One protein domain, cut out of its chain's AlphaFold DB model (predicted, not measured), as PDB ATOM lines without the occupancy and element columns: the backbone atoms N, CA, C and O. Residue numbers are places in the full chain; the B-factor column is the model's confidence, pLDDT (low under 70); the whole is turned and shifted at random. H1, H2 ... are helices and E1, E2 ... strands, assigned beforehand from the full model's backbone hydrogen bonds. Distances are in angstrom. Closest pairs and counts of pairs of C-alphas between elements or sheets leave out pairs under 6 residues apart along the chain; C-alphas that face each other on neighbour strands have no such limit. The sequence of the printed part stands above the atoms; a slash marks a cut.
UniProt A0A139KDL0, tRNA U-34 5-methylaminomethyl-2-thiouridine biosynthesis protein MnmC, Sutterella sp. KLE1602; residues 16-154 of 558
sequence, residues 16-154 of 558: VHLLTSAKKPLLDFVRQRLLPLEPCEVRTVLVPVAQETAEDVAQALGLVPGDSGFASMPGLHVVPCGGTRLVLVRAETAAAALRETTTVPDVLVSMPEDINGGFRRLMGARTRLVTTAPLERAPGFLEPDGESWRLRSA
ATOM      1  N   VAL A  16      32.643   2.271 -24.333       89.81
ATOM      2  CA  VAL A  16      31.702   1.340 -24.952       89.81
ATOM      3  C   VAL A  16      30.425   1.257 -24.118       89.81
ATOM      4  O   VAL A  16      30.420   0.730 -23.003       89.81
ATOM      5  N   HIS A  17      29.318   1.730 -24.689       92.81
ATOM      6  CA  HIS A  17      27.977   1.560 -24.137       92.81
ATOM      7  C   HIS A  17      27.281   0.390 -24.828       92.81
ATOM      8  O   HIS A  17      27.139   0.396 -26.047       92.81
ATOM      9  N   LEU A  18      26.793  -0.585 -24.068       94.62
ATOM     10  CA  LEU A  18      25.919  -1.644 -24.573       94.62
ATOM     11  C   LEU A  18      24.506  -1.427 -24.044       94.62
ATOM     12  O   LEU A  18      24.293  -1.408 -22.833       94.62
ATOM     13  N   LEU A  19      23.537  -1.299 -24.943       95.25
ATOM     14  CA  LEU A  19      22.120  -1.319 -24.595       95.25
ATOM     15  C   LEU A  19      21.618  -2.761 -24.625       95.25
ATOM     16  O   LEU A  19      22.024  -3.558 -25.467       95.25
ATOM     17  N   THR A  20      20.697  -3.109 -23.731       93.31
ATOM     18  CA  THR A  20      20.099  -4.455 -23.717       93.31
ATOM     19  C   THR A  20      18.962  -4.628 -24.723       93.31
ATOM     20  O   THR A  20      18.587  -5.757 -25.033       93.31
ATOM     21  N   SER A  21      18.422  -3.528 -25.255       92.44
ATOM     22  CA  SER A  21      17.389  -3.516 -26.296       92.44
ATOM     23  C   SER A  21      17.371  -2.187 -27.059       92.44
ATOM     24  O   SER A  21      17.959  -1.202 -26.618       92.44
ATOM     25  N   ALA A  22      16.633  -2.138 -28.167       93.00
ATOM     26  CA  ALA A  22      16.303  -0.906 -28.883       93.00
ATOM     27  C   ALA A  22      14.953  -0.293 -28.441       93.00
ATOM     28  O   ALA A  22      14.335   0.472 -29.179       93.00
ATOM     29  N   LYS A  23      14.451  -0.616 -27.236       93.56
ATOM     30  CA  LYS A  23      13.182  -0.054 -26.739       93.56
ATOM     31  C   LYS A  23      13.302   1.466 -26.579       93.56
ATOM     32  O   LYS A  23      14.241   1.959 -25.956       93.56
ATOM     33  N   LYS A  24      12.294   2.207 -27.050       92.81
ATOM     34  CA  LYS A  24      12.266   3.680 -27.014       92.81
ATOM     35  C   LYS A  24      12.604   4.297 -25.641       92.81
ATOM     36  O   LYS A  24      13.459   5.174 -25.628       92.81
ATOM     37  N   PRO A  25      12.052   3.842 -24.494       93.69
ATOM     38  CA  PRO A  25      12.418   4.402 -23.187       93.69
ATOM     39  C   PRO A  25      13.914   4.283 -22.861       93.69
ATOM     40  O   PRO A  25      14.491   5.186 -22.260       93.69
ATOM     41  N   LEU A  26      14.552   3.188 -23.285       93.62
ATOM     42  CA  LEU A  26      15.979   2.956 -23.080       93.62
ATOM     43  C   LEU A  26      16.823   3.862 -23.988       93.62
ATOM     44  O   LEU A  26      17.777   4.478 -23.519       93.62
ATOM     45  N   LEU A  27      16.437   3.996 -25.263       94.38
ATOM     46  CA  LEU A  27      17.087   4.908 -26.213       94.38
ATOM     47  C   LEU A  27      16.965   6.375 -25.764       94.38
ATOM     48  O   LEU A  27      17.959   7.101 -25.758       94.38
ATOM     49  N   ASP A  28      15.776   6.793 -25.317       93.50
ATOM     50  CA  ASP A  28      15.522   8.136 -24.785       93.50
ATOM     51  C   ASP A  28      16.377   8.423 -23.546       93.50
ATOM     52  O   ASP A  28      16.991   9.490 -23.459       93.50
ATOM     53  N   PHE A  29      16.482   7.459 -22.626       92.88
ATOM     54  CA  PHE A  29      17.350   7.567 -21.457       92.88
ATOM     55  C   PHE A  29      18.815   7.772 -21.861       92.88
ATOM     56  O   PHE A  29      19.459   8.706 -21.387       92.88
ATOM     57  N   VAL A  30      19.340   6.954 -22.778       91.75
ATOM     58  CA  VAL A  30      20.733   7.061 -23.246       91.75
ATOM     59  C   VAL A  30      20.989   8.416 -23.906       91.75
ATOM     60  O   VAL A  30      21.969   9.084 -23.565       91.75
ATOM     61  N   ARG A  31      20.087   8.859 -24.789       91.44
ATOM     62  CA  ARG A  31      20.163  10.165 -25.458       91.44
ATOM     63  C   ARG A  31      20.188  11.331 -24.472       91.44
ATOM     64  O   ARG A  31      20.955  12.266 -24.667       91.44
ATOM     65  N   GLN A  32      19.335  11.302 -23.451       90.38
ATOM     66  CA  GLN A  32      19.158  12.430 -22.529       90.38
ATOM     67  C   GLN A  32      20.180  12.445 -21.389       90.38
ATOM     68  O   GLN A  32      20.529  13.518 -20.906       90.38
ATOM     69  N   ARG A  33      20.640  11.272 -20.934       83.62
ATOM     70  CA  ARG A  33      21.475  11.140 -19.730       83.62
ATOM     71  C   ARG A  33      22.921  10.772 -20.013       83.62
ATOM     72  O   ARG A  33      23.783  11.272 -19.314       83.62
ATOM     73  N   LEU A  34      23.207   9.897 -20.975       79.25
ATOM     74  CA  LEU A  34      24.564   9.358 -21.141       79.25
ATOM     75  C   LEU A  34      25.339  10.083 -22.238       79.25
ATOM     76  O   LEU A  34      26.447  10.551 -22.004       79.25
ATOM     77  N   LEU A  35      24.737  10.249 -23.417       78.38
ATOM     78  CA  LEU A  35      25.406  10.899 -24.546       78.38
ATOM     79  C   LEU A  35      25.818  12.368 -24.292       78.38
ATOM     80  O   LEU A  35      26.842  12.769 -24.843       78.38
ATOM     81  N   PRO A  36      25.099  13.188 -23.502       75.12
ATOM     82  CA  PRO A  36      25.510  14.571 -23.242       75.12
ATOM     83  C   PRO A  36      26.625  14.723 -22.195       75.12
ATOM     84  O   PRO A  36      27.221  15.793 -22.116       75.12
ATOM     85  N   LEU A  37      26.880  13.702 -21.365       59.00
ATOM     86  CA  LEU A  37      27.706  13.825 -20.154       59.00
ATOM     87  C   LEU A  37      29.173  13.396 -20.325       59.00
ATOM     88  O   LEU A  37      29.951  13.553 -19.387       59.00
ATOM     89  N   GLU A  38      29.579  12.890 -21.490       55.16
ATOM     90  CA  GLU A  38      30.949  12.411 -21.705       55.16
ATOM     91  C   GLU A  38      31.719  13.287 -22.709       55.16
ATOM     92  O   GLU A  38      31.399  13.284 -23.901       55.16
ATOM     93  N   PRO A  39      32.757  14.027 -22.267       51.50
ATOM     94  CA  PRO A  39      33.695  14.684 -23.166       51.50
ATOM     95  C   PRO A  39      34.659  13.628 -23.724       51.50
ATOM     96  O   PRO A  39      35.770  13.477 -23.227       51.50
ATOM     97  N   CYS A  40      34.227  12.851 -24.718       54.06
ATOM     98  CA  CYS A  40      35.083  11.869 -25.387       54.06
ATOM     99  C   CYS A  40      35.122  12.124 -26.899       54.06
ATOM    100  O   CYS A  40      34.083  12.382 -27.510       54.06
ATOM    101  N   GLU A  41      36.316  12.060 -27.502       56.75
ATOM    102  CA  GLU A  41      36.498  12.254 -28.950       56.75
ATOM    103  C   GLU A  41      35.866  11.116 -29.774       56.75
ATOM    104  O   GLU A  41      35.396  11.361 -30.887       56.75
ATOM    105  N   VAL A  42      35.815   9.887 -29.232       63.12
ATOM    106  CA  VAL A  42      35.221   8.711 -29.892       63.12
ATOM    107  C   VAL A  42      34.487   7.830 -28.881       63.12
ATOM    108  O   VAL A  42      35.075   7.318 -27.932       63.12
ATOM    109  N   ARG A  43      33.197   7.587 -29.126       84.62
ATOM    110  CA  ARG A  43      32.336   6.716 -28.304       84.62
ATOM    111  C   ARG A  43      31.666   5.646 -29.153       84.62
ATOM    112  O   ARG A  43      31.353   5.899 -30.317       84.62
ATOM    113  N   THR A  44      31.410   4.470 -28.583       90.62
ATOM    114  CA  THR A  44      30.697   3.394 -29.290       90.62
ATOM    115  C   THR A  44      29.427   2.999 -28.553       90.62
ATOM    116  O   THR A  44      29.458   2.767 -27.348       90.62
ATOM    117  N   VAL A  45      28.311   2.917 -29.279       93.81
ATOM    118  CA  VAL A  45      27.009   2.493 -28.747       93.81
ATOM    119  C   VAL A  45      26.593   1.213 -29.460       93.81
ATOM    120  O   VAL A  45      26.330   1.240 -30.656       93.81
ATOM    121  N   LEU A  46      26.549   0.098 -28.736       95.38
ATOM    122  CA  LEU A  46      26.108  -1.200 -29.234       95.38
ATOM    123  C   LEU A  46      24.627  -1.372 -28.925       95.38
ATOM    124  O   LEU A  46      24.214  -1.250 -27.768       95.38
ATOM    125  N   VAL A  47      23.838  -1.696 -29.946       96.06
ATOM    126  CA  VAL A  47      22.390  -1.865 -29.826       96.06
ATOM    127  C   VAL A  47      21.968  -3.182 -30.485       96.06
ATOM    128  O   VAL A  47      22.153  -3.346 -31.694       96.06
ATOM    129  N   PRO A  48      21.405  -4.139 -29.728       95.44
ATOM    130  CA  PRO A  48      20.793  -5.323 -30.303       95.44
ATOM    131  C   PRO A  48      19.449  -4.950 -30.936       95.44
ATOM    132  O   PRO A  48      18.587  -4.357 -30.283       95.44
ATOM    133  N   VAL A  49      19.270  -5.324 -32.198       95.62
ATOM    134  CA  VAL A  49      18.089  -5.009 -33.009       95.62
ATOM    135  C   VAL A  49      17.547  -6.265 -33.680       95.62
ATOM    136  O   VAL A  49      18.283  -7.219 -33.944       95.62
ATOM    137  N   ALA A  50      16.247  -6.259 -33.965       93.19
ATOM    138  CA  ALA A  50      15.621  -7.275 -34.803       93.19
ATOM    139  C   ALA A  50      15.106  -6.640 -36.095       93.19
ATOM    140  O   ALA A  50      15.598  -6.941 -37.184       93.19
ATOM    141  N   GLN A  51      14.173  -5.701 -35.960       90.56
ATOM    142  CA  GLN A  51      13.485  -5.058 -37.084       90.56
ATOM    143  C   GLN A  51      13.900  -3.598 -37.267       90.56
ATOM    144  O   GLN A  51      13.774  -3.060 -38.359       90.56
ATOM    145  N   GLU A  52      14.424  -2.969 -36.217       93.81
ATOM    146  CA  GLU A  52      14.782  -1.556 -36.196       93.81
ATOM    147  C   GLU A  52      15.884  -1.257 -37.217       93.81
ATOM    148  O   GLU A  52      16.863  -2.007 -37.313       93.81
ATOM    149  N   THR A  53      15.740  -0.178 -37.985       92.62
ATOM    150  CA  THR A  53      16.756   0.250 -38.958       92.62
ATOM    151  C   THR A  53      17.883   1.031 -38.279       92.62
ATOM    152  O   THR A  53      17.769   1.446 -37.120       92.62
ATOM    153  N   ALA A  54      18.999   1.225 -38.982       92.44
ATOM    154  CA  ALA A  54      20.089   2.043 -38.458       92.44
ATOM    155  C   ALA A  54      19.667   3.502 -38.285       92.44
ATOM    156  O   ALA A  54      20.042   4.147 -37.307       92.44
ATOM    157  N   GLU A  55      18.853   3.986 -39.213       92.81
ATOM    158  CA  GLU A  55      18.282   5.317 -39.254       92.81
ATOM    159  C   GLU A  55      17.355   5.550 -38.062       92.81
ATOM    160  O   GLU A  55      17.533   6.538 -37.348       92.81
ATOM    161  N   ASP A  56      16.448   4.608 -37.780       93.25
ATOM    162  CA  ASP A  56      15.523   4.704 -36.644       93.25
ATOM    163  C   ASP A  56      16.279   4.773 -35.311       93.25
ATOM    164  O   ASP A  56      16.003   5.626 -34.462       93.25
ATOM    165  N   VAL A  57      17.263   3.884 -35.124       95.00
ATOM    166  CA  VAL A  57      18.064   3.827 -33.892       95.00
ATOM    167  C   VAL A  57      18.925   5.081 -33.748       95.00
ATOM    168  O   VAL A  57      18.972   5.670 -32.665       95.00
ATOM    169  N   ALA A  58      19.583   5.523 -34.822       93.19
ATOM    170  CA  ALA A  58      20.385   6.740 -34.808       93.19
ATOM    171  C   ALA A  58      19.523   7.966 -34.479       93.19
ATOM    172  O   ALA A  58      19.867   8.725 -33.571       93.19
ATOM    173  N   GLN A  59      18.365   8.118 -35.126       93.25
ATOM    174  CA  GLN A  59      17.436   9.218 -34.873       93.25
ATOM    175  C   GLN A  59      16.942   9.221 -33.420       93.25
ATOM    176  O   GLN A  59      16.933  10.274 -32.773       93.25
ATOM    177  N   ALA A  60      16.582   8.057 -32.873       94.19
ATOM    178  CA  ALA A  60      16.163   7.923 -31.478       94.19
ATOM    179  C   ALA A  60      17.272   8.306 -30.481       94.19
ATOM    180  O   ALA A  60      16.984   8.854 -29.417       94.19
ATOM    181  N   LEU A  61      18.537   8.087 -30.846       93.19
ATOM    182  CA  LEU A  61      19.711   8.506 -30.075       93.19
ATOM    183  C   LEU A  61      20.132   9.965 -30.331       93.19
ATOM    184  O   LEU A  61      21.055  10.452 -29.679       93.19
ATOM    185  N   GLY A  62      19.468  10.687 -31.241       91.31
ATOM    186  CA  GLY A  62      19.857  12.046 -31.635       91.31
ATOM    187  C   GLY A  62      21.154  12.094 -32.451       91.31
ATOM    188  O   GLY A  62      21.899  13.068 -32.372       91.31
ATOM    189  N   LEU A  63      21.443  11.027 -33.193       90.69
ATOM    190  CA  LEU A  63      22.610  10.867 -34.054       90.69
ATOM    191  C   LEU A  63      22.215  11.016 -35.528       90.69
ATOM    192  O   LEU A  63      21.081  10.734 -35.909       90.69
ATOM    193  N   VAL A  64      23.176  11.414 -36.363       88.25
ATOM    194  CA  VAL A  64      23.026  11.434 -37.826       88.25
ATOM    195  C   VAL A  64      23.870  10.293 -38.401       88.25
ATOM    196  O   VAL A  64      25.097  10.369 -38.282       88.25
ATOM    197  N   PRO A  65      23.255   9.238 -38.962       89.06
ATOM    198  CA  PRO A  65      23.991   8.107 -39.515       89.06
ATOM    199  C   PRO A  65      24.640   8.458 -40.858       89.06
ATOM    200  O   PRO A  65      24.129   9.284 -41.618       89.06
ATOM    201  N   GLY A  66      25.786   7.834 -41.138       84.75
ATOM    202  CA  GLY A  66      26.386   7.767 -42.470       84.75
ATOM    203  C   GLY A  66      25.674   6.757 -43.380       84.75
ATOM    204  O   GLY A  66      24.493   6.485 -43.206       84.75
ATOM    205  N   ASP A  67      26.398   6.196 -44.354       79.44
ATOM    206  CA  ASP A  67      25.887   5.107 -45.203       79.44
ATOM    207  C   ASP A  67      25.608   3.848 -44.356       79.44
ATOM    208  O   ASP A  67      26.468   3.404 -43.592       79.44
ATOM    209  N   SER A  68      24.398   3.304 -44.477       75.12
ATOM    210  CA  SER A  68      23.839   2.240 -43.629       75.12
ATOM    211  C   SER A  68      23.107   1.151 -44.418       75.12
ATOM    212  O   SER A  68      22.525   0.255 -43.806       75.12
ATOM    213  N   GLY A  69      23.143   1.162 -45.759       71.50
ATOM    214  CA  GLY A  69      22.333   0.248 -46.583       71.50
ATOM    215  C   GLY A  69      22.550  -1.244 -46.271       71.50
ATOM    216  O   GLY A  69      21.604  -2.037 -46.231       71.50
ATOM    217  N   PHE A  70      23.790  -1.618 -45.949       81.31
ATOM    218  CA  PHE A  70      24.167  -2.979 -45.559       81.31
ATOM    219  C   PHE A  70      23.665  -3.406 -44.170       81.31
ATOM    220  O   PHE A  70      23.433  -4.597 -43.942       81.31
ATOM    221  N   ALA A  71      23.410  -2.452 -43.267       84.06
ATOM    222  CA  ALA A  71      22.998  -2.713 -41.887       84.06
ATOM    223  C   ALA A  71      21.565  -3.272 -41.759       84.06
ATOM    224  O   ALA A  71      21.072  -3.525 -40.652       84.06
ATOM    225  N   SER A  72      20.888  -3.482 -42.890       87.06
ATOM    226  CA  SER A  72      19.610  -4.186 -43.010       87.06
ATOM    227  C   SER A  72      19.745  -5.713 -42.895       87.06
ATOM    228  O   SER A  72      18.800  -6.379 -42.474       87.06
ATOM    229  N   MET A  73      20.913  -6.283 -43.209       92.06
ATOM    230  CA  MET A  73      21.142  -7.734 -43.173       92.06
ATOM    231  C   MET A  73      21.465  -8.240 -41.752       92.06
ATOM    232  O   MET A  73      21.960  -7.473 -40.927       92.06
ATOM    233  N   PRO A  74      21.246  -9.529 -41.421       93.81
ATOM    234  CA  PRO A  74      21.709 -10.105 -40.154       93.81
ATOM    235  C   PRO A  74      23.234 -10.027 -40.011       93.81
ATOM    236  O   PRO A  74      23.959 -10.264 -40.983       93.81
ATOM    237  N   GLY A  75      23.721  -9.730 -38.804       94.19
ATOM    238  CA  GLY A  75      25.150  -9.567 -38.530       94.19
ATOM    239  C   GLY A  75      25.458  -8.454 -37.531       94.19
ATOM    240  O   GLY A  75      24.574  -7.964 -36.831       94.19
ATOM    241  N   LEU A  76      26.732  -8.074 -37.459       94.56
ATOM    242  CA  LEU A  76      27.205  -6.945 -36.662       94.56
ATOM    243  C   LEU A  76      27.672  -5.846 -37.615       94.56
ATOM    244  O   LEU A  76      28.574  -6.076 -38.416       94.56
ATOM    245  N   HIS A  77      27.066  -4.667 -37.505       92.94
ATOM    246  CA  HIS A  77      27.234  -3.566 -38.454       92.94
ATOM    247  C   HIS A  77      27.714  -2.317 -37.745       92.94
ATOM    248  O   HIS A  77      27.128  -1.921 -36.738       92.94
ATOM    249  N   VAL A  78      28.760  -1.685 -38.270       90.69
ATOM    250  CA  VAL A  78      29.294  -0.430 -37.731       90.69
ATOM    251  C   VAL A  78      28.819   0.716 -38.611       90.69
ATOM    252  O   VAL A  78      29.205   0.810 -39.768       90.69
ATOM    253  N   VAL A  79      28.013   1.605 -38.043       90.75
ATOM    254  CA  VAL A  79      27.479   2.794 -38.708       90.75
ATOM    255  C   VAL A  79      28.151   4.034 -38.109       90.75
ATOM    256  O   VAL A  79      27.996   4.307 -36.910       90.75
ATOM    257  N   PRO A  80      28.936   4.793 -38.892       88.12
ATOM    258  CA  PRO A  80      29.564   6.013 -38.404       88.12
ATOM    259  C   PRO A  80      28.516   7.118 -38.213       88.12
ATOM    260  O   PRO A  80      27.742   7.416 -39.117       88.12
ATOM    261  N   CYS A  81      28.530   7.761 -37.045       88.50
ATOM    262  CA  CYS A  81      27.608   8.827 -36.646       88.50
ATOM    263  C   CYS A  81      28.393  10.030 -36.083       88.50
ATOM    264  O   CYS A  81      28.249  10.411 -34.915       88.50
ATOM    265  N   GLY A  82      29.303  10.595 -36.884       83.88
ATOM    266  CA  GLY A  82      30.231  11.643 -36.439       83.88
ATOM    267  C   GLY A  82      31.247  11.107 -35.422       83.88
ATOM    268  O   GLY A  82      31.930  10.128 -35.698       83.88
ATOM    269  N   GLY A  83      31.328  11.713 -34.232       80.62
ATOM    270  CA  GLY A  83      32.175  11.222 -33.125       80.62
ATOM    271  C   GLY A  83      31.649   9.951 -32.432       80.62
ATOM    272  O   GLY A  83      32.232   9.475 -31.462       80.62
ATOM    273  N   THR A  84      30.521   9.404 -32.895       86.56
ATOM    274  CA  THR A  84      29.910   8.181 -32.354       86.56
ATOM    275  C   THR A  84      29.988   7.061 -33.377       86.56
ATOM    276  O   THR A  84      29.604   7.255 -34.525       86.56
ATOM    277  N   ARG A  85      30.404   5.868 -32.961       90.56
ATOM    278  CA  ARG A  85      30.220   4.633 -33.728       90.56
ATOM    279  C   ARG A  85      28.958   3.944 -33.213       90.56
ATOM    280  O   ARG A  85      28.916   3.519 -32.059       90.56
ATOM    281  N   LEU A  86      27.915   3.876 -34.032       93.62
ATOM    282  CA  LEU A  86      26.732   3.081 -33.725       93.62
ATOM    283  C   LEU A  86      26.983   1.659 -34.221       93.62
ATOM    284  O   LEU A  86      27.279   1.460 -35.391       93.62
ATOM    285  N   VAL A  87      26.886   0.672 -33.342       94.62
ATOM    286  CA  VAL A  87      27.079  -0.734 -33.693       94.62
ATOM    287  C   VAL A  87      25.763  -1.464 -33.516       94.62
ATOM    288  O   VAL A  87      25.260  -1.593 -32.401       94.62
ATOM    289  N   LEU A  88      25.200  -1.949 -34.615       95.31
ATOM    290  CA  LEU A  88      23.970  -2.726 -34.591       95.31
ATOM    291  C   LEU A  88      24.314  -4.200 -34.600       95.31
ATOM    292  O   LEU A  88      25.018  -4.671 -35.491       95.31
ATOM    293  N   VAL A  89      23.781  -4.935 -33.632       95.81
ATOM    294  CA  VAL A  89      23.813  -6.395 -33.659       95.81
ATOM    295  C   VAL A  89      22.432  -6.848 -34.100       95.81
ATOM    296  O   VAL A  89      21.477  -6.725 -33.339       95.81
ATOM    297  N   ARG A  90      22.300  -7.310 -35.343       95.25
ATOM    298  CA  ARG A  90      21.024  -7.719 -35.932       95.25
ATOM    299  C   ARG A  90      20.889  -9.233 -35.949       95.25
ATOM    300  O   ARG A  90      21.724  -9.931 -36.522       95.25
ATOM    301  N   ALA A  91      19.792  -9.723 -35.384       94.75
ATOM    302  CA  ALA A  91      19.380 -11.122 -35.443       94.75
ATOM    303  C   ALA A  91      17.847 -11.220 -35.515       94.75
ATOM    304  O   ALA A  91      17.156 -10.211 -35.453       94.75
ATOM    305  N   GLU A  92      17.297 -12.435 -35.584       91.75
ATOM    306  CA  GLU A  92      15.839 -12.657 -35.641       91.75
ATOM    307  C   GLU A  92      15.079 -12.062 -34.441       91.75
ATOM    308  O   GLU A  92      13.913 -11.696 -34.547       91.75
ATOM    309  N   THR A  93      15.738 -11.962 -33.282       92.94
ATOM    310  CA  THR A  93      15.187 -11.347 -32.067       92.94
ATOM    311  C   THR A  93      16.259 -10.530 -31.351       92.94
ATOM    312  O   THR A  93      17.440 -10.887 -31.387       92.94
ATOM    313  N   ALA A  94      15.859  -9.499 -30.600       87.88
ATOM    314  CA  ALA A  94      16.788  -8.711 -29.780       87.88
ATOM    315  C   ALA A  94      17.547  -9.579 -28.754       87.88
ATOM    316  O   ALA A  94      18.728  -9.364 -28.493       87.88
ATOM    317  N   ALA A  95      16.905 -10.622 -28.215       90.69
ATOM    318  CA  ALA A  95      17.555 -11.570 -27.314       90.69
ATOM    319  C   ALA A  95      18.628 -12.419 -28.021       90.69
ATOM    320  O   ALA A  95      19.663 -12.715 -27.422       90.69
ATOM    321  N   ALA A  96      18.396 -12.821 -29.277       93.38
ATOM    322  CA  ALA A  96      19.408 -13.491 -30.091       93.38
ATOM    323  C   ALA A  96      20.564 -12.541 -30.426       93.38
ATOM    324  O   ALA A  96      21.716 -12.903 -30.213       93.38
ATOM    325  N   ALA A  97      20.267 -11.304 -30.822       93.62
ATOM    326  CA  ALA A  97      21.276 -10.278 -31.071       93.62
ATOM    327  C   ALA A  97      22.157 -10.021 -29.837       93.62
ATOM    328  O   ALA A  97      23.385 -10.005 -29.918       93.62
ATOM    329  N   LEU A  98      21.553  -9.923 -28.652       92.06
ATOM    330  CA  LEU A  98      22.306  -9.767 -27.412       92.06
ATOM    331  C   LEU A  98      23.186 -10.998 -27.111       92.06
ATOM    332  O   LEU A  98      24.261 -10.860 -26.526       92.06
ATOM    333  N   ARG A  99      22.776 -12.217 -27.506       92.62
ATOM    334  CA  ARG A  99      23.616 -13.433 -27.408       92.62
ATOM    335  C   ARG A  99      24.854 -13.372 -28.288       92.62
ATOM    336  O   ARG A  99      25.907 -13.797 -27.819       92.62
ATOM    337  N   GLU A 100      24.736 -12.781 -29.468       93.88
ATOM    338  CA  GLU A 100      25.843 -12.597 -30.408       93.88
ATOM    339  C   GLU A 100      26.861 -11.535 -29.973       93.88
ATOM    340  O   GLU A 100      27.961 -11.488 -30.519       93.88
ATOM    341  N   THR A 101      26.538 -10.706 -28.978       91.12
ATOM    342  CA  THR A 101      27.472  -9.702 -28.453       91.12
ATOM    343  C   THR A 101      28.516 -10.356 -27.547       91.12
ATOM    344  O   THR A 101      28.173 -10.983 -26.541       91.12
ATOM    345  N   THR A 102      29.792 -10.191 -27.894       87.12
ATOM    346  CA  THR A 102      30.949 -10.724 -27.149       87.12
ATOM    347  C   THR A 102      31.805  -9.643 -26.495       87.12
ATOM    348  O   THR A 102      32.559  -9.945 -25.574       87.12
ATOM    349  N   THR A 103      31.677  -8.390 -26.933       87.62
ATOM    350  CA  THR A 103      32.370  -7.254 -26.323       87.62
ATOM    351  C   THR A 103      31.889  -7.037 -24.889       87.62
ATOM    352  O   THR A 103      30.686  -6.941 -24.643       87.62
ATOM    353  N   VAL A 104      32.830  -6.899 -23.957       89.19
ATOM    354  CA  VAL A 104      32.547  -6.447 -22.592       89.19
ATOM    355  C   VAL A 104      32.520  -4.909 -22.589       89.19
ATOM    356  O   VAL A 104      33.539  -4.305 -22.910       89.19
ATOM    357  N   PRO A 105      31.385  -4.260 -22.275       92.00
ATOM    358  CA  PRO A 105      31.241  -2.811 -22.306       92.00
ATOM    359  C   PRO A 105      31.761  -2.154 -21.020       92.00
ATOM    360  O   PRO A 105      31.763  -2.764 -19.947       92.00
ATOM    361  N   ASP A 106      32.095  -0.868 -21.096       90.88
ATOM    362  CA  ASP A 106      32.332  -0.030 -19.914       90.88
ATOM    363  C   ASP A 106      31.020   0.289 -19.196       90.88
ATOM    364  O   ASP A 106      30.953   0.319 -17.964       90.88
ATOM    365  N   VAL A 107      29.956   0.502 -19.977       92.31
ATOM    366  CA  VAL A 107      28.621   0.826 -19.479       92.31
ATOM    367  C   VAL A 107      27.591  -0.104 -20.111       92.31
ATOM    368  O   VAL A 107      27.366  -0.081 -21.319       92.31
ATOM    369  N   LEU A 108      26.921  -0.903 -19.286       94.62
ATOM    370  CA  LEU A 108      25.753  -1.686 -19.676       94.62
ATOM    371  C   LEU A 108      24.496  -0.905 -19.283       94.62
ATOM    372  O   LEU A 108      24.351  -0.530 -18.123       94.62
ATOM    373  N   VAL A 109      23.584  -0.659 -20.220       95.12
ATOM    374  CA  VAL A 109      22.359   0.114 -19.979       95.12
ATOM    375  C   VAL A 109      21.147  -0.785 -20.170       95.12
ATOM    376  O   VAL A 109      20.983  -1.387 -21.233       95.12
ATOM    377  N   SER A 110      20.287  -0.875 -19.154       95.12
ATOM    378  CA  SER A 110      19.106  -1.742 -19.198       95.12
ATOM    379  C   SER A 110      17.879  -1.132 -18.536       95.12
ATOM    380  O   SER A 110      17.981  -0.335 -17.605       95.12
ATOM    381  N   MET A 111      16.702  -1.584 -18.961       93.56
ATOM    382  CA  MET A 111      15.493  -1.461 -18.149       93.56
ATOM    383  C   MET A 111      15.604  -2.383 -16.919       93.56
ATOM    384  O   MET A 111      16.177  -3.475 -17.055       93.56
ATOM    385  N   PRO A 112      15.091  -1.984 -15.738       91.75
ATOM    386  CA  PRO A 112      15.122  -2.805 -14.527       91.75
ATOM    387  C   PRO A 112      14.545  -4.214 -14.702       91.75
ATOM    388  O   PRO A 112      15.145  -5.189 -14.255       91.75
ATOM    389  N   GLU A 113      13.416  -4.323 -15.396       90.50
ATOM    390  CA  GLU A 113      12.664  -5.561 -15.606       90.50
ATOM    391  C   GLU A 113      13.353  -6.566 -16.544       90.50
ATOM    392  O   GLU A 113      13.063  -7.759 -16.489       90.50
ATOM    393  N   ASP A 114      14.295  -6.110 -17.377       89.81
ATOM    394  CA  ASP A 114      15.005  -6.966 -18.336       89.81
ATOM    395  C   ASP A 114      16.233  -7.663 -17.699       89.81
ATOM    396  O   ASP A 114      16.803  -8.598 -18.279       89.81
ATOM    397  N   ILE A 115      16.653  -7.241 -16.497       90.50
ATOM    398  CA  ILE A 115      17.860  -7.746 -15.829       90.50
ATOM    399  C   ILE A 115      17.652  -9.174 -15.318       90.50
ATOM    400  O   ILE A 115      16.793  -9.458 -14.487       90.50
ATOM    401  N   ASN A 116      18.526 -10.082 -15.756       88.31
ATOM    402  CA  ASN A 116      18.501 -11.491 -15.363       88.31
ATOM    403  C   ASN A 116      19.916 -12.081 -15.208       88.31
ATOM    404  O   ASN A 116      20.922 -11.432 -15.490       88.31
ATOM    405  N   GLY A 117      20.006 -13.344 -14.768       83.06
ATOM    406  CA  GLY A 117      21.283 -14.034 -14.524       83.06
ATOM    407  C   GLY A 117      22.217 -14.120 -15.738       83.06
ATOM    408  O   GLY A 117      23.436 -14.175 -15.570       83.06
ATOM    409  N   GLY A 118      21.675 -14.070 -16.959       83.56
ATOM    410  CA  GLY A 118      22.451 -14.086 -18.197       83.56
ATOM    411  C   GLY A 118      23.291 -12.827 -18.423       83.56
ATOM    412  O   GLY A 118      24.236 -12.877 -19.208       83.56
ATOM    413  N   PHE A 119      23.008 -11.720 -17.725       87.31
ATOM    414  CA  PHE A 119      23.745 -10.458 -17.881       87.31
ATOM    415  C   PHE A 119      25.162 -10.534 -17.328       87.31
ATOM    416  O   PHE A 119      26.035  -9.802 -17.779       87.31
ATOM    417  N   ARG A 120      25.428 -11.474 -16.412       88.81
ATOM    418  CA  ARG A 120      26.761 -11.692 -15.848       88.81
ATOM    419  C   ARG A 120      27.837 -11.888 -16.921       88.81
ATOM    420  O   ARG A 120      28.965 -11.466 -16.709       88.81
ATOM    421  N   ARG A 121      27.506 -12.500 -18.065       89.25
ATOM    422  CA  ARG A 121      28.466 -12.719 -19.166       89.25
ATOM    423  C   ARG A 121      28.817 -11.441 -19.938       89.25
ATOM    424  O   ARG A 121      29.805 -11.433 -20.654       89.25
ATOM    425  N   LEU A 122      27.981 -10.407 -19.830       89.94
ATOM    426  CA  LEU A 122      28.153  -9.113 -20.492       89.94
ATOM    427  C   LEU A 122      28.888  -8.111 -19.596       89.94
ATOM    428  O   LEU A 122      28.999  -6.955 -19.968       89.94
ATOM    429  N   MET A 123      29.318  -8.504 -18.393       91.56
ATOM    430  CA  MET A 123      29.928  -7.597 -17.424       91.56
ATOM    431  C   MET A 123      31.323  -8.086 -17.038       91.56
ATOM    432  O   MET A 123      31.492  -9.220 -16.590       91.56
ATOM    433  N   GLY A 124      32.309  -7.204 -17.179       89.00
ATOM    434  CA  GLY A 124      33.657  -7.366 -16.648       89.00
ATOM    435  C   GLY A 124      33.825  -6.675 -15.298       89.00
ATOM    436  O   GLY A 124      32.888  -6.095 -14.748       89.00
ATOM    437  N   ALA A 125      35.049  -6.696 -14.767       85.94
ATOM    438  CA  ALA A 125      35.364  -6.102 -13.465       85.94
ATOM    439  C   ALA A 125      35.145  -4.580 -13.406       85.94
ATOM    440  O   ALA A 125      34.938  -4.033 -12.325       85.94
ATOM    441  N   ARG A 126      35.196  -3.904 -14.560       86.62
ATOM    442  CA  ARG A 126      35.035  -2.448 -14.696       86.62
ATOM    443  C   ARG A 126      33.678  -2.027 -15.262       86.62
ATOM    444  O   ARG A 126      33.397  -0.834 -15.310       86.62
ATOM    445  N   THR A 127      32.848  -2.979 -15.683       92.00
ATOM    446  CA  THR A 127      31.551  -2.669 -16.286       92.00
ATOM    447  C   THR A 127      30.604  -2.104 -15.236       92.00
ATOM    448  O   THR A 127      30.323  -2.754 -14.225       92.00
ATOM    449  N   ARG A 128      30.054  -0.925 -15.518       93.25
ATOM    450  CA  ARG A 128      28.978  -0.315 -14.736       93.25
ATOM    451  C   ARG A 128      27.640  -0.619 -15.391       93.25
ATOM    452  O   ARG A 128      27.438  -0.310 -16.562       93.25
ATOM    453  N   LEU A 129      26.715  -1.203 -14.643       94.38
ATOM    454  CA  LEU A 129      25.325  -1.360 -15.054       94.38
ATOM    455  C   LEU A 129      24.522  -0.136 -14.599       94.38
ATOM    456  O   LEU A 129      24.419   0.143 -13.405       94.38
ATOM    457  N   VAL A 130      23.942   0.570 -15.563       94.06
ATOM    458  CA  VAL A 130      23.065   1.726 -15.364       94.06
ATOM    459  C   VAL A 130      21.643   1.331 -15.745       94.06
ATOM    460  O   VAL A 130      21.413   0.720 -16.791       94.06
ATOM    461  N   THR A 131      20.685   1.687 -14.898       93.69
ATOM    462  CA  THR A 131      19.270   1.386 -15.116       93.69
ATOM    463  C   THR A 131      18.459   2.654 -15.339       93.69
ATOM    464  O   THR A 131      18.781   3.713 -14.805       93.69
ATOM    465  N   THR A 132      17.393   2.555 -16.136       91.88
ATOM    466  CA  THR A 132      16.508   3.701 -16.426       91.88
ATOM    467  C   THR A 132      15.702   4.169 -15.209       91.88
ATOM    468  O   THR A 132      15.258   5.314 -15.169       91.88
ATOM    469  N   ALA A 133      15.549   3.301 -14.204       89.81
ATOM    470  CA  ALA A 133      14.963   3.575 -12.894       89.81
ATOM    471  C   ALA A 133      15.660   2.717 -11.808       89.81
ATOM    472  O   ALA A 133      16.373   1.770 -12.160       89.81
ATOM    473  N   PRO A 134      15.500   3.013 -10.503       86.56
ATOM    474  CA  PRO A 134      16.087   2.209  -9.425       86.56
ATOM    475  C   PRO A 134      15.648   0.736  -9.457       86.56
ATOM    476  O   PRO A 134      14.506   0.433  -9.792       86.56
ATOM    477  N   LEU A 135      16.537  -0.188  -9.068       86.06
ATOM    478  CA  LEU A 135      16.177  -1.601  -8.908       86.06
ATOM    479  C   LEU A 135      15.457  -1.820  -7.575       86.06
ATOM    480  O   LEU A 135      16.066  -1.656  -6.520       86.06
ATOM    481  N   GLU A 136      14.207  -2.280  -7.620       81.81
ATOM    482  CA  GLU A 136      13.475  -2.700  -6.413       81.81
ATOM    483  C   GLU A 136      14.152  -3.897  -5.724       81.81
ATOM    484  O   GLU A 136      14.213  -3.975  -4.497       81.81
ATOM    485  N   ARG A 137      14.705  -4.827  -6.518       83.94
ATOM    486  CA  ARG A 137      15.471  -5.979  -6.032       83.94
ATOM    487  C   ARG A 137      16.611  -6.321  -6.984       83.94
ATOM    488  O   ARG A 137      16.389  -6.848  -8.070       83.94
ATOM    489  N   ALA A 138      17.845  -6.078  -6.553       83.44
ATOM    490  CA  ALA A 138      19.017  -6.429  -7.346       83.44
ATOM    491  C   ALA A 138      19.317  -7.943  -7.300       83.44
ATOM    492  O   ALA A 138      19.283  -8.550  -6.221       83.44
ATOM    493  N   PRO A 139      19.650  -8.570  -8.443       89.56
ATOM    494  CA  PRO A 139      20.196  -9.921  -8.478       89.56
ATOM    495  C   PRO A 139      21.412 -10.101  -7.560       89.56
ATOM    496  O   PRO A 139      22.256  -9.218  -7.445       89.56
ATOM    497  N   GLY A 140      21.571 -11.294  -6.979       90.50
ATOM    498  CA  GLY A 140      22.646 -11.572  -6.011       90.50
ATOM    499  C   GLY A 140      24.078 -11.474  -6.558       90.50
ATOM    500  O   GLY A 140      25.023 -11.422  -5.776       90.50
ATOM    501  N   PHE A 141      24.252 -11.435  -7.884       90.81
ATOM    502  CA  PHE A 141      25.552 -11.215  -8.527       90.81
ATOM    503  C   PHE A 141      25.921  -9.731  -8.665       90.81
ATOM    504  O   PHE A 141      27.016  -9.439  -9.138       90.81
ATOM    505  N   LEU A 142      25.035  -8.812  -8.272       92.81
ATOM    506  CA  LEU A 142      25.276  -7.375  -8.283       92.81
ATOM    507  C   LEU A 142      25.487  -6.831  -6.865       92.81
ATOM    508  O   LEU A 142      25.014  -7.380  -5.859       92.81
ATOM    509  N   GLU A 143      26.210  -5.724  -6.800       91.75
ATOM    510  CA  GLU A 143      26.313  -4.855  -5.632       91.75
ATOM    511  C   GLU A 143      26.210  -3.384  -6.071       91.75
ATOM    512  O   GLU A 143      26.594  -3.066  -7.204       91.75
ATOM    513  N   PRO A 144      25.638  -2.506  -5.228       91.25
ATOM    514  CA  PRO A 144      25.507  -1.090  -5.552       91.25
ATOM    515  C   PRO A 144      26.881  -0.405  -5.609       91.25
ATOM    516  O   PRO A 144      27.758  -0.692  -4.793       91.25
ATOM    517  N   ASP A 145      27.042   0.518  -6.555       88.19
ATOM    518  CA  ASP A 145      28.223   1.366  -6.735       88.19
ATOM    519  C   ASP A 145      27.781   2.782  -7.153       88.19
ATOM    520  O   ASP A 145      27.593   3.089  -8.337       88.19
ATOM    521  N   GLY A 146      27.519   3.632  -6.155       86.19
ATOM    522  CA  GLY A 146      26.918   4.954  -6.356       86.19
ATOM    523  C   GLY A 146      25.509   4.863  -6.953       86.19
ATOM    524  O   GLY A 146      24.653   4.156  -6.427       86.19
ATOM    525  N   GLU A 147      25.276   5.568  -8.065       85.44
ATOM    526  CA  GLU A 147      24.024   5.505  -8.846       85.44
ATOM    527  C   GLU A 147      23.981   4.321  -9.837       85.44
ATOM    528  O   GLU A 147      23.063   4.210 -10.649       85.44
ATOM    529  N   SER A 148      24.984   3.439  -9.805       91.00
ATOM    530  CA  SER A 148      25.130   2.304 -10.719       91.00
ATOM    531  C   SER A 148      25.297   0.980  -9.971       91.00
ATOM    532  O   SER A 148      25.303   0.932  -8.740       91.00
ATOM    533  N   TRP A 149      25.420  -0.114 -10.718       93.06
ATOM    534  CA  TRP A 149      25.625  -1.461 -10.187       93.06
ATOM    535  C   TRP A 149      26.870  -2.090 -10.800       93.06
ATOM    536  O   TRP A 149      27.151  -1.896 -11.982       93.06
ATOM    537  N   ARG A 150      27.590  -2.907 -10.031       92.62
ATOM    538  CA  ARG A 150      28.753  -3.660 -10.523       92.62
ATOM    539  C   ARG A 150      28.679  -5.132 -10.150       92.62
ATOM    540  O   ARG A 150      27.871  -5.537  -9.311       92.62
ATOM    541  N   LEU A 151      29.534  -5.944 -10.770       91.56
ATOM    542  CA  LEU A 151      29.607  -7.370 -10.477       91.56
ATOM    543  C   LEU A 151      30.182  -7.615  -9.070       91.56
ATOM    544  O   LEU A 151      31.310  -7.223  -8.769       91.56
ATOM    545  N   ARG A 152      29.440  -8.341  -8.231       87.75
ATOM    546  CA  ARG A 152      29.902  -8.786  -6.914       87.75
ATOM    547  C   ARG A 152      31.095  -9.721  -7.083       87.75
ATOM    548  O   ARG A 152      31.001 -10.741  -7.774       87.75
ATOM    549  N   SER A 153      32.204  -9.426  -6.406       72.19
ATOM    550  CA  SER A 153      33.424 -10.252  -6.421       72.19
ATOM    551  C   SER A 153      33.939 -10.570  -7.833       72.19
ATOM    552  O   SER A 153      34.208 -11.729  -8.160       72.19
ATOM    553  N   ALA A 154      34.076  -9.552  -8.686       58.19
ATOM    554  CA  ALA A 154      34.800  -9.695  -9.942       58.19
ATOM    555  C   ALA A 154      36.227 -10.195  -9.651       58.19
ATOM    556  O   ALA A 154      37.099  -9.437  -9.225       58.19
TER     557      ALA A 154
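AT A GLANCE: This is residues 16 to 154 of the 558 residues of the protein "tRNA U-34 5-methylaminomethyl-2-thiouridine biosynthesis protein MnmC" of Sutterella sp. KLE1602 (UniProt A0A139KDL0). A strongly twisted six-stranded sheet forms the middle of three layers, with H1 and H2 over one face and H4 over the other. A small hairpin, E7 and E8, extends this slab beyond E6, with E8 beside that edge strand; H3 sits by the opposite edge, at E3. The printed part has 139 residues, with five named helices and eight named strands in the order E1 H1 E2 H2 H3 E3 E4 H4 E5 H5 E6 E7 E8. The sheet is mixed, in the order E3 E4 E2 E1 E5 E6, and the class is mixed, helices and strands. The whole is compact, with a radius of gyration of the C-alphas of 14.4 A and spans of 42 by 33 by 24 A.

IN THESE COORDINATES: E1, residues 16 to 19, begins at C-alpha 16 (31.702, 1.340, -24.952). H1, residues 24 to 34, is 14.8 A long, and E2, residues 43 to 49, 19.0 A. H2 is residues 54 to 60 and H3 residues 69 to 72. E3, residues 75 to 81, is 18.7 A long and E4, residues 84 to 90, 18.6 A. H4 is residues 94 to 100, E5 107 to 110, H5 117 to 122, E6 128 to 131 and E7 142 to 145. E8, residues 148 to 151, ends at C-alpha 151 (29.607, -7.370, -10.477).

HOW THE PARTS SIT: E1 is parallel to E2 at 24 degrees, with N 46 and O 17 2.8 A apart, and to E5 at 9 degrees, with N 109 and O 18 2.8 A apart. E3 and E4 form an antiparallel hairpin, with N 79 and O 86 2.8 A apart. E1, H1, E2 and E5, H5, E6 are strand-helix-strand units, two parallel neighbour strands with a helix between; E4, H4, E5 is a split one, with E2 and E1 between its strands. Their crossovers are right-handed. H1 runs along the strands at a height over the sheet of 8.8 A. H2, on the same face, touches H1, with the C-alphas of Leu 27 and Ala 60 closest at 6.1 A. H4 is on the opposite face, over E2. H3 is over none of the strands, and H5 only grazes the sheet. Leu 129 of E6 and Trp 149 of E8 have the closest C-alphas of those strands, 4.9 A apart. Every O i to N i+4 pair is within hydrogen-bond range in H1, H2 and H4; in H5 0 of 2 are, beside 3 of 3 O i to N i+3 pairs, and H3 is too short for an i+4 pair.

THE WHOLE: The C-alphas of Gly 69 and Ser 153, the two farthest apart, are 43.0 A from each other. The printed part has no cut and no long link. Its mean pLDDT is 88.4; residues 37 to 42 and residue 154 are under 70.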